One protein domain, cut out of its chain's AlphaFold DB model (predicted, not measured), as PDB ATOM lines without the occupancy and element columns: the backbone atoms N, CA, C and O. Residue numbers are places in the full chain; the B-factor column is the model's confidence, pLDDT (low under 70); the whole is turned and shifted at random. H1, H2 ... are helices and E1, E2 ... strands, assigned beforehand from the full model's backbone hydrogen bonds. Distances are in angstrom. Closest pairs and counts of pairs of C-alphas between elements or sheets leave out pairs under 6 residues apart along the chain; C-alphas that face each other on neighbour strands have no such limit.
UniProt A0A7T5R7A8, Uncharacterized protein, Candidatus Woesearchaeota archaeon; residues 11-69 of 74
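This is residues 11 to 69 of the 74 residues of an uncharacterized protein of Candidatus Woesearchaeota archaeon (UniProt A0A7T5R7A8). A small two-stranded hairpin, E1 and E2, has the long helix H2 passing loosely over one face, while the short helix H1, joined to the beginning of H2 by a tight link, folds back on the E2 side of the hairpin, apart from both strands. From the other end of H2 a long loop, residues 39 to 54, reaches away and returns to E1, with residues 45 to 46 pairing with E1 on the way. The printed part has 59 residues, with two named helices and then two named strands in the order H1, H2, E1, E2; the sheet, E1 - E2, is antiparallel, and the class is mixed, helices and strands. The whole is compact, with a radius of gyration of the C-alphas of 11.7 A, and the C-alphas span 32 by 26 by 19 A.

Strand E1 is residues 55 to 58, 10.6 A from first to last C-alpha, and begins at C-alpha 55 at (241.345, 165.047, 83.735). Strand E2 is residues 64 to 67, 9.8 A long, and ends at C-alpha 67 at (238.233, 168.078, 86.932). Helix H2, residues 23 to 38, is the longest helix at 23.4 A. Helix H1, residues 11 to 18, is 10.7 A long and begins at C-alpha 11 at (238.864, 173.047, 97.675).

E1 and E2 are a hairpin of antiparallel neighbour strands, with 157 degrees between their directions. C-alphas 58 and 64 face each other at 4.4 A, and N 55 with O 67 at 2.8 A and N 65 with O 57 at 2.9 A are within hydrogen-bond range. Residues 45 to 46 form a short antiparallel pairing with residues 55 to 56 of E1. H2 has one pair of C-alphas within 8 A of E2, those of Leu 29 and Leu 65 at 7.9 A, and the centres are 11.1 A apart. H2 and E1 are near each other, with 5 pairs of C-alphas within 10 A. H1 is apart from E1 and from E2. H1 and H2 are apart too, but only just, with their closest C-alphas 8.4 A from each other. In H1 and H2 every O i to N i+4 pair is within hydrogen-bond range.

The two C-alphas farthest apart, those of Asn 21 and Gly 49, are 33.2 A from each other. The printed part has no cut from residue 11 to residue 69. The link from H2 to E1, 16 residues, is long, while those from H1 to H2 and from E1 to E2 are tight. The mean pLDDT of the printed part is 96.2, and no printed residue is under 70.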
ATOM      1  N   THR A  11     237.408 173.013  97.859       97.12
ATOM      2  CA  THR A  11     238.864 173.047  97.675       97.12
ATOM      3  C   THR A  11     239.265 173.941  96.506       97.12
ATOM      4  O   THR A  11     240.218 174.711  96.629       97.12
ATOM      5  N   PHE A  12     238.504 173.910  95.411       96.75
ATOM      6  CA  PHE A  12     238.701 174.794  94.268       96.75
ATOM      7  C   PHE A  12     238.454 176.262  94.646       96.75
ATOM      8  O   PHE A  12     239.294 177.118  94.372       96.75
ATOM      9  N   LEU A  13     237.355 176.561  95.346       97.38
ATOM     10  CA  LEU A  13     237.044 177.931  95.776       97.38
ATOM     11  C   LEU A  13     238.096 178.488  96.747       97.38
ATOM     12  O   LEU A  13     238.556 179.622  96.585       97.38
ATOM     13  N   LYS A  14     238.538 177.679  97.719       98.06
ATOM     14  CA  LYS A  14     239.626 178.038  98.644       98.06
ATOM     15  C   LYS A  14     240.925 178.339  97.893       98.06
ATOM     16  O   LYS A  14     241.608 179.311  98.221       98.06
ATOM     17  N   PHE A  15     241.244 177.549  96.866       96.62
ATOM     18  CA  PHE A  15     242.422 177.766  96.031       96.62
ATOM     19  C   PHE A  15     242.370 179.110  95.296       96.62
ATOM     20  O   PHE A  15     243.325 179.884  95.361       96.62
ATOM     21  N   LEU A  16     241.240 179.429  94.656       95.75
ATOM     22  CA  LEU A  16     241.070 180.709  93.964       95.75
ATOM     23  C   LEU A  16     241.160 181.897  94.920       95.75
ATOM     24  O   LEU A  16     241.835 182.875  94.613       95.75
ATOM     25  N   LYS A  17     240.564 181.793  96.116       96.88
ATOM     26  CA  LYS A  17     240.646 182.848  97.137       96.88
ATOM     27  C   LYS A  17     242.095 183.143  97.543       96.88
ATOM     28  O   LYS A  17     242.460 184.309  97.676       96.88
ATOM     29  N   LYS A  18     242.931 182.108  97.692       97.44
ATOM     30  CA  LYS A  18     244.366 182.251  98.005       97.44
ATOM     31  C   LYS A  18     245.147 182.956  96.889       97.44
ATOM     32  O   LYS A  18     246.139 183.623  97.165       97.44
ATOM     33  N   HIS A  19     244.698 182.830  95.645       96.44
ATOM     34  CA  HIS A  19     245.368 183.374  94.465       96.44
ATOM     35  C   HIS A  19     244.601 184.525  93.804       96.44
ATOM     36  O   HIS A  19     244.850 184.818  92.638       96.44
ATOM     37  N   LYS A  20     243.718 185.212  94.545       94.69
ATOM     38  CA  LYS A  20     242.813 186.258  94.033       94.69
ATOM     39  C   LYS A  20     243.489 187.374  93.221       94.69
ATOM     40  O   LYS A  20     242.877 187.903  92.306       94.69
ATOM     41  N   ASN A  21     244.753 187.688  93.509       96.31
ATOM     42  CA  ASN A  21     245.502 188.749  92.824       96.31
ATOM     43  C   ASN A  21     246.219 188.262  91.546       96.31
ATOM     44  O   ASN A  21     246.889 189.042  90.878       96.31
ATOM     45  N   ASN A  22     246.134 186.973  91.199       96.44
ATOM     46  CA  ASN A  22     246.769 186.434  89.999       96.44
ATOM     47  C   ASN A  22     245.824 186.552  88.795       96.44
ATOM     48  O   ASN A  22     245.146 185.593  88.432       96.44
ATOM     49  N   HIS A  23     245.779 187.727  88.169       95.75
ATOM     50  CA  HIS A  23     244.844 188.006  87.072       95.75
ATOM     51  C   HIS A  23     245.011 187.047  85.886       95.75
ATOM     52  O   HIS A  23     244.022 186.579  85.323       95.75
ATOM     53  N   GLN A  24     246.251 186.680  85.546       96.31
ATOM     54  CA  GLN A  24     246.526 185.767  84.436       96.31
ATOM     55  C   GLN A  24     245.946 184.366  84.681       96.31
ATOM     56  O   GLN A  24     245.418 183.745  83.759       96.31
ATOM     57  N   LEU A  25     245.988 183.883  85.928       96.75
ATOM     58  CA  LEU A  25     245.349 182.623  86.308       96.75
ATOM     59  C   LEU A  25     243.837 182.662  86.060       96.75
ATOM     60  O   LEU A  25     243.300 181.693  85.533       96.75
ATOM     61  N   PHE A  26     243.158 183.755  86.422       97.00
ATOM     62  CA  PHE A  26     241.709 183.882  86.228       97.00
ATOM     63  C   PHE A  26     241.317 183.999  84.756       97.00
ATOM     64  O   PHE A  26     240.341 183.374  84.355       97.00
ATOM     65  N   ILE A  27     242.100 184.719  83.946       97.38
ATOM     66  CA  ILE A  27     241.875 184.814  82.497       97.38
ATOM     67  C   ILE A  27     241.956 183.427  81.849       97.38
ATOM     68  O   ILE A  27     241.053 183.023  81.120       97.38
ATOM     69  N   GLU A  28     243.016 182.666  82.135       97.50
ATOM     70  CA  GLU A  28     243.165 181.317  81.578       97.50
ATOM     71  C   GLU A  28     242.126 180.340  82.137       97.50
ATOM     72  O   GLU A  28     241.640 179.465  81.418       97.50
ATOM     73  N   LEU A  29     241.737 180.498  83.403       97.38
ATOM     74  CA  LEU A  29     240.675 179.700  84.001       97.38
ATOM     75  C   LEU A  29     239.331 179.926  83.309       97.38
ATOM     76  O   LEU A  29     238.653 178.946  83.010       97.38
ATOM     77  N   ASP A  30     238.958 181.176  83.033       97.25
ATOM     78  CA  ASP A  30     237.695 181.499  82.368       97.25
ATOM     79  C   ASP A  30     237.637 180.904  80.954       97.25
ATOM     80  O   ASP A  30     236.689 180.194  80.607       97.25
ATOM     81  N   LYS A  31     238.728 181.041  80.185       96.69
ATOM     82  CA  LYS A  31     238.879 180.377  78.879       96.69
ATOM     83  C   LYS A  31     238.665 178.867  78.980       96.69
ATOM     84  O   LYS A  31     237.926 178.292  78.182       96.69
ATOM     85  N   LYS A  32     239.290 178.203  79.964       96.31
ATOM     86  CA  LYS A  32     239.117 176.754  80.156       96.31
ATOM     87  C   LYS A  32     237.700 176.391  80.590       96.31
ATOM     88  O   LYS A  32     237.191 175.389  80.104       96.31
ATOM     89  N   ILE A  33     237.046 177.182  81.441       96.38
ATOM     90  CA  ILE A  33     235.648 176.949  81.833       96.38
ATOM     91  C   ILE A  33     234.721 177.022  80.615       96.38
ATOM     92  O   ILE A  33     233.855 176.161  80.478       96.38
ATOM     93  N   ASN A  34     234.918 177.986  79.715       95.69
ATOM     94  CA  ASN A  34     234.108 178.096  78.498       95.69
ATOM     95  C   ASN A  34     234.286 176.879  77.579       95.69
ATOM     96  O   ASN A  34     233.296 176.324  77.107       95.69
ATOM     97  N   LEU A  35     235.518 176.387  77.412       95.19
ATOM     98  CA  LEU A  35     235.768 175.145  76.670       95.19
ATOM     99  C   LEU A  35     235.117 173.925  77.336       95.19
ATOM    100  O   LEU A  35     234.534 173.091  76.651       95.19
ATOM    101  N   LEU A  36     235.167 173.832  78.669       95.56
ATOM    102  CA  LEU A  36     234.543 172.736  79.419       95.56
ATOM    103  C   LEU A  36     233.014 172.729  79.299       95.56
ATOM    104  O   LEU A  36     232.424 171.656  79.299       95.56
ATOM    105  N   LYS A  37     232.370 173.898  79.202       95.06
ATOM    106  CA  LYS A  37     230.920 173.991  78.964       95.06
ATOM    107  C   LYS A  37     230.527 173.478  77.577       95.06
ATOM    108  O   LYS A  37     229.440 172.930  77.424       95.06
ATOM    109  N   GLN A  38     231.400 173.663  76.586       94.38
ATOM    110  CA  GLN A  38     231.163 173.245  75.204       94.38
ATOM    111  C   GLN A  38     231.420 171.748  75.015       94.38
ATOM    112  O   GLN A  38     230.533 171.016  74.586       94.38
ATOM    113  N   ASP A  39     232.631 171.291  75.335       94.12
ATOM    114  CA  ASP A  39     233.052 169.903  75.147       94.12
ATOM    115  C   ASP A  39     234.200 169.564  76.117       94.12
ATOM    116  O   ASP A  39     235.379 169.762  75.798       94.12
ATOM    117  N   PRO A  40     233.888 169.068  77.327       94.62
ATOM    118  CA  PRO A  40     234.898 168.800  78.336       94.62
ATOM    119  C   PRO A  40     235.793 167.614  77.973       94.62
ATOM    120  O   PRO A  40     236.901 167.510  78.506       94.62
ATOM    121  N   GLU A  41     235.367 166.742  77.052       94.31
ATOM    122  CA  GLU A  41     236.161 165.584  76.651       94.31
ATOM    123  C   GLU A  41     237.408 165.976  75.861       94.31
ATOM    124  O   GLU A  41     238.460 165.348  76.014       94.31
ATOM    125  N   LYS A  42     237.330 167.076  75.106       94.50
ATOM    126  CA  LYS A  42     238.463 167.642  74.358       94.50
ATOM    127  C   LYS A  42     239.430 168.467  75.210       94.50
ATOM    128  O   LYS A  42     240.462 168.914  74.709       94.50
ATOM    129  N   VAL A  43     239.126 168.703  76.487       95.81
ATOM    130  CA  VAL A  43     239.964 169.534  77.357       95.81
ATOM    131  C   VAL A  43     240.928 168.665  78.165       95.81
ATOM    132  O   VAL A  43     240.528 167.839  78.980       95.81
ATOM    133  N   GLY A  44     242.229 168.914  78.009       95.44
ATOM    134  CA  GLY A  44     243.262 168.271  78.825       95.44
ATOM    135  C   GLY A  44     243.409 166.763  78.589       95.44
ATOM    136  O   GLY A  44     242.927 166.221  77.600       95.44
ATOM    137  N   GLY A  45     244.117 166.093  79.500       96.75
ATOM    138  CA  GLY A  45     244.381 164.652  79.436       96.75
ATOM    139  C   GLY A  45     243.929 163.922  80.695       96.75
ATOM    140  O   GLY A  45     243.905 164.513  81.778       96.75
ATOM    141  N   TYR A  46     243.580 162.643  80.554       97.44
ATOM    142  CA  TYR A  46     243.261 161.782  81.690       97.44
ATOM    143  C   TYR A  46     244.496 161.506  82.543       97.44
ATOM    144  O   TYR A  46     245.606 161.335  82.039       97.44
ATOM    145  N   LEU A  47     244.279 161.465  83.851       97.12
ATOM    146  CA  LEU A  47     245.272 161.067  84.833       97.12
ATOM    147  C   LEU A  47     245.166 159.569  85.131       97.12
ATOM    148  O   LEU A  47     244.126 158.941  84.932       97.12
ATOM    149  N   SER A  48     246.262 159.007  85.631       95.12
ATOM    150  CA  SER A  48     246.390 157.594  85.984       95.12
ATOM    151  C   SER A  48     246.670 157.398  87.481       95.12
ATOM    152  O   SER A  48     246.828 158.353  88.250       95.12
ATOM    153  N   GLY A  49     246.698 156.136  87.919       95.81
ATOM    154  CA  GLY A  49     246.995 155.762  89.302       95.81
ATOM    155  C   GLY A  49     245.918 156.233  90.281       95.81
ATOM    156  O   GLY A  49     244.727 156.090  90.028       95.81
ATOM    157  N   ARG A  50     246.329 156.834  91.406       95.44
ATOM    158  CA  ARG A  50     245.402 157.314  92.454       95.44
ATOM    159  C   ARG A  50     244.443 158.415  91.987       95.44
ATOM    160  O   ARG A  50     243.481 158.707  92.684       95.44
ATOM    161  N   LEU A  51     244.722 159.042  90.843       95.38
ATOM    162  CA  LEU A  51     243.898 160.098  90.245       95.38
ATOM    163  C   LEU A  51     243.141 159.610  89.001       95.38
ATOM    164  O   LEU A  51     242.666 160.431  88.217       95.38
ATOM    165  N   TYR A  52     243.042 158.291  88.811       94.94
ATOM    166  CA  TYR A  52     242.296 157.692  87.709       94.94
ATOM    167  C   TYR A  52     240.864 158.243  87.622       94.94
ATOM    168  O   TYR A  52     240.180 158.409  88.633       94.94
ATOM    169  N   GLY A  53     240.427 158.554  86.399       92.75
ATOM    170  CA  GLY A  53     239.113 159.142  86.113       92.75
ATOM    171  C   GLY A  53     239.052 160.673  86.206       92.75
ATOM    172  O   GLY A  53     238.066 161.269  85.774       92.75
ATOM    173  N   LEU A  54     240.097 161.334  86.711       96.81
ATOM    174  CA  LEU A  54     240.231 162.790  86.619       96.81
ATOM    175  C   LEU A  54     240.959 163.193  85.335       96.81
ATOM    176  O   LEU A  54     241.850 162.492  84.858       96.81
ATOM    177  N   LYS A  55     240.623 164.371  84.814       97.81
ATOM    178  CA  LYS A  55     241.345 165.047  83.735       97.81
ATOM    179  C   LYS A  55     242.112 166.245  84.282       97.81
ATOM    180  O   LYS A  55     241.719 166.867  85.274       97.81
ATOM    181  N   SER A  56     243.213 166.580  83.615       97.75
ATOM    182  CA  SER A  56     244.025 167.752  83.924       97.75
ATOM    183  C   SER A  56     244.329 168.589  82.690       97.75
ATOM    184  O   SER A  56     244.726 168.067  81.649       97.75
ATOM    185  N   THR A  57     244.217 169.910  82.829       97.56
ATOM    186  CA  THR A  57     244.717 170.882  81.848       97.56
ATOM    187  C   THR A  57     245.587 171.926  82.535       97.56
ATOM    188  O   THR A  57     245.352 172.308  83.683       97.56
ATOM    189  N   ARG A  58     246.598 172.427  81.822       97.12
ATOM    190  CA  ARG A  58     247.392 173.575  82.276       97.12
ATOM    191  C   ARG A  58     246.559 174.860  82.205       97.12
ATOM    192  O   ARG A  58     245.740 175.008  81.296       97.12
ATOM    193  N   LEU A  59     246.782 175.740  83.182       96.31
ATOM    194  CA  LEU A  59     246.335 177.132  83.196       96.31
ATOM    195  C   LEU A  59     247.548 178.022  82.886       96.31
ATOM    196  O   LEU A  59     247.926 178.153  81.729       96.31
ATOM    197  N   VAL A  60     248.238 178.520  83.915       95.19
ATOM    198  CA  VAL A  60     249.442 179.353  83.783       95.19
ATOM    199  C   VAL A  60     250.587 178.800  84.632       95.19
ATOM    200  O   VAL A  60     250.388 178.408  85.781       95.19
ATOM    201  N   GLY A  61     251.802 178.747  84.079       93.50
ATOM    202  CA  GLY A  61     252.987 178.240  84.777       93.50
ATOM    203  C   GLY A  61     252.765 176.848  85.387       93.50
ATOM    204  O   GLY A  61     252.491 175.874  84.680       93.50
ATOM    205  N   LYS A  62     252.865 176.762  86.721       93.75
ATOM    206  CA  LYS A  62     252.641 175.521  87.486       93.75
ATOM    207  C   LYS A  62     251.171 175.229  87.813       93.75
ATOM    208  O   LYS A  62     250.871 174.146  88.310       93.75
ATOM    209  N   PHE A  63     250.261 176.167  87.557       97.00
ATOM    210  CA  PHE A  63     248.847 176.006  87.874       97.00
ATOM    211  C   PHE A  63     248.167 175.076  86.865       97.00
ATOM    212  O   PHE A  63     248.249 175.264  85.649       97.00
ATOM    213  N   ARG A  64     247.477 174.062  87.388       97.31
ATOM    214  CA  ARG A  64     246.689 173.101  86.617       97.31
ATOM    215  C   ARG A  64     245.280 173.028  87.177       97.31
ATOM    216  O   ARG A  64     245.094 173.060  88.390       97.31
ATOM    217  N   LEU A  65     244.312 172.903  86.279       97.62
ATOM    218  CA  LEU A  65     242.938 172.581  86.621       97.62
ATOM    219  C   LEU A  65     242.790 171.061  86.638       97.62
ATOM    220  O   LEU A  65     243.210 170.393  85.691       97.62
ATOM    221  N   LEU A  66     242.203 170.539  87.710       97.69
ATOM    222  CA  LEU A  66     241.776 169.150  87.827       97.69
ATOM    223  C   LEU A  66     240.256 169.118  87.815       97.69
ATOM    224  O   LEU A  66     239.621 169.915  88.506       97.69
ATOM    225  N   PHE A  67     239.679 168.212  87.038       97.25
ATOM    226  CA  PHE A  67     238.233 168.078  86.932       97.25
ATOM    227  C   PHE A  67     237.841 166.640  86.600       97.25
ATOM    228  O   PHE A  67     238.667 165.842  86.164       97.25
ATOM    229  N   ARG A  68     236.569 166.312  86.824       96.25
ATOM    230  CA  ARG A  68     235.951 165.059  86.384       96.25
ATOM    231  C   ARG A  68     234.780 165.400  85.472       96.25
ATOM    232  O   ARG A  68     234.146 166.434  85.677       96.25
ATOM    233  N   ILE A  69     234.490 164.522  84.526       95.19
ATOM    234  CA  ILE A  69     233.294 164.607  83.688       95.19
ATOM    235  C   ILE A  69     232.280 163.643  84.291       95.19
ATOM    236  O   ILE A  69     232.601 162.479  84.522       95.19
TER     237      ILE A  69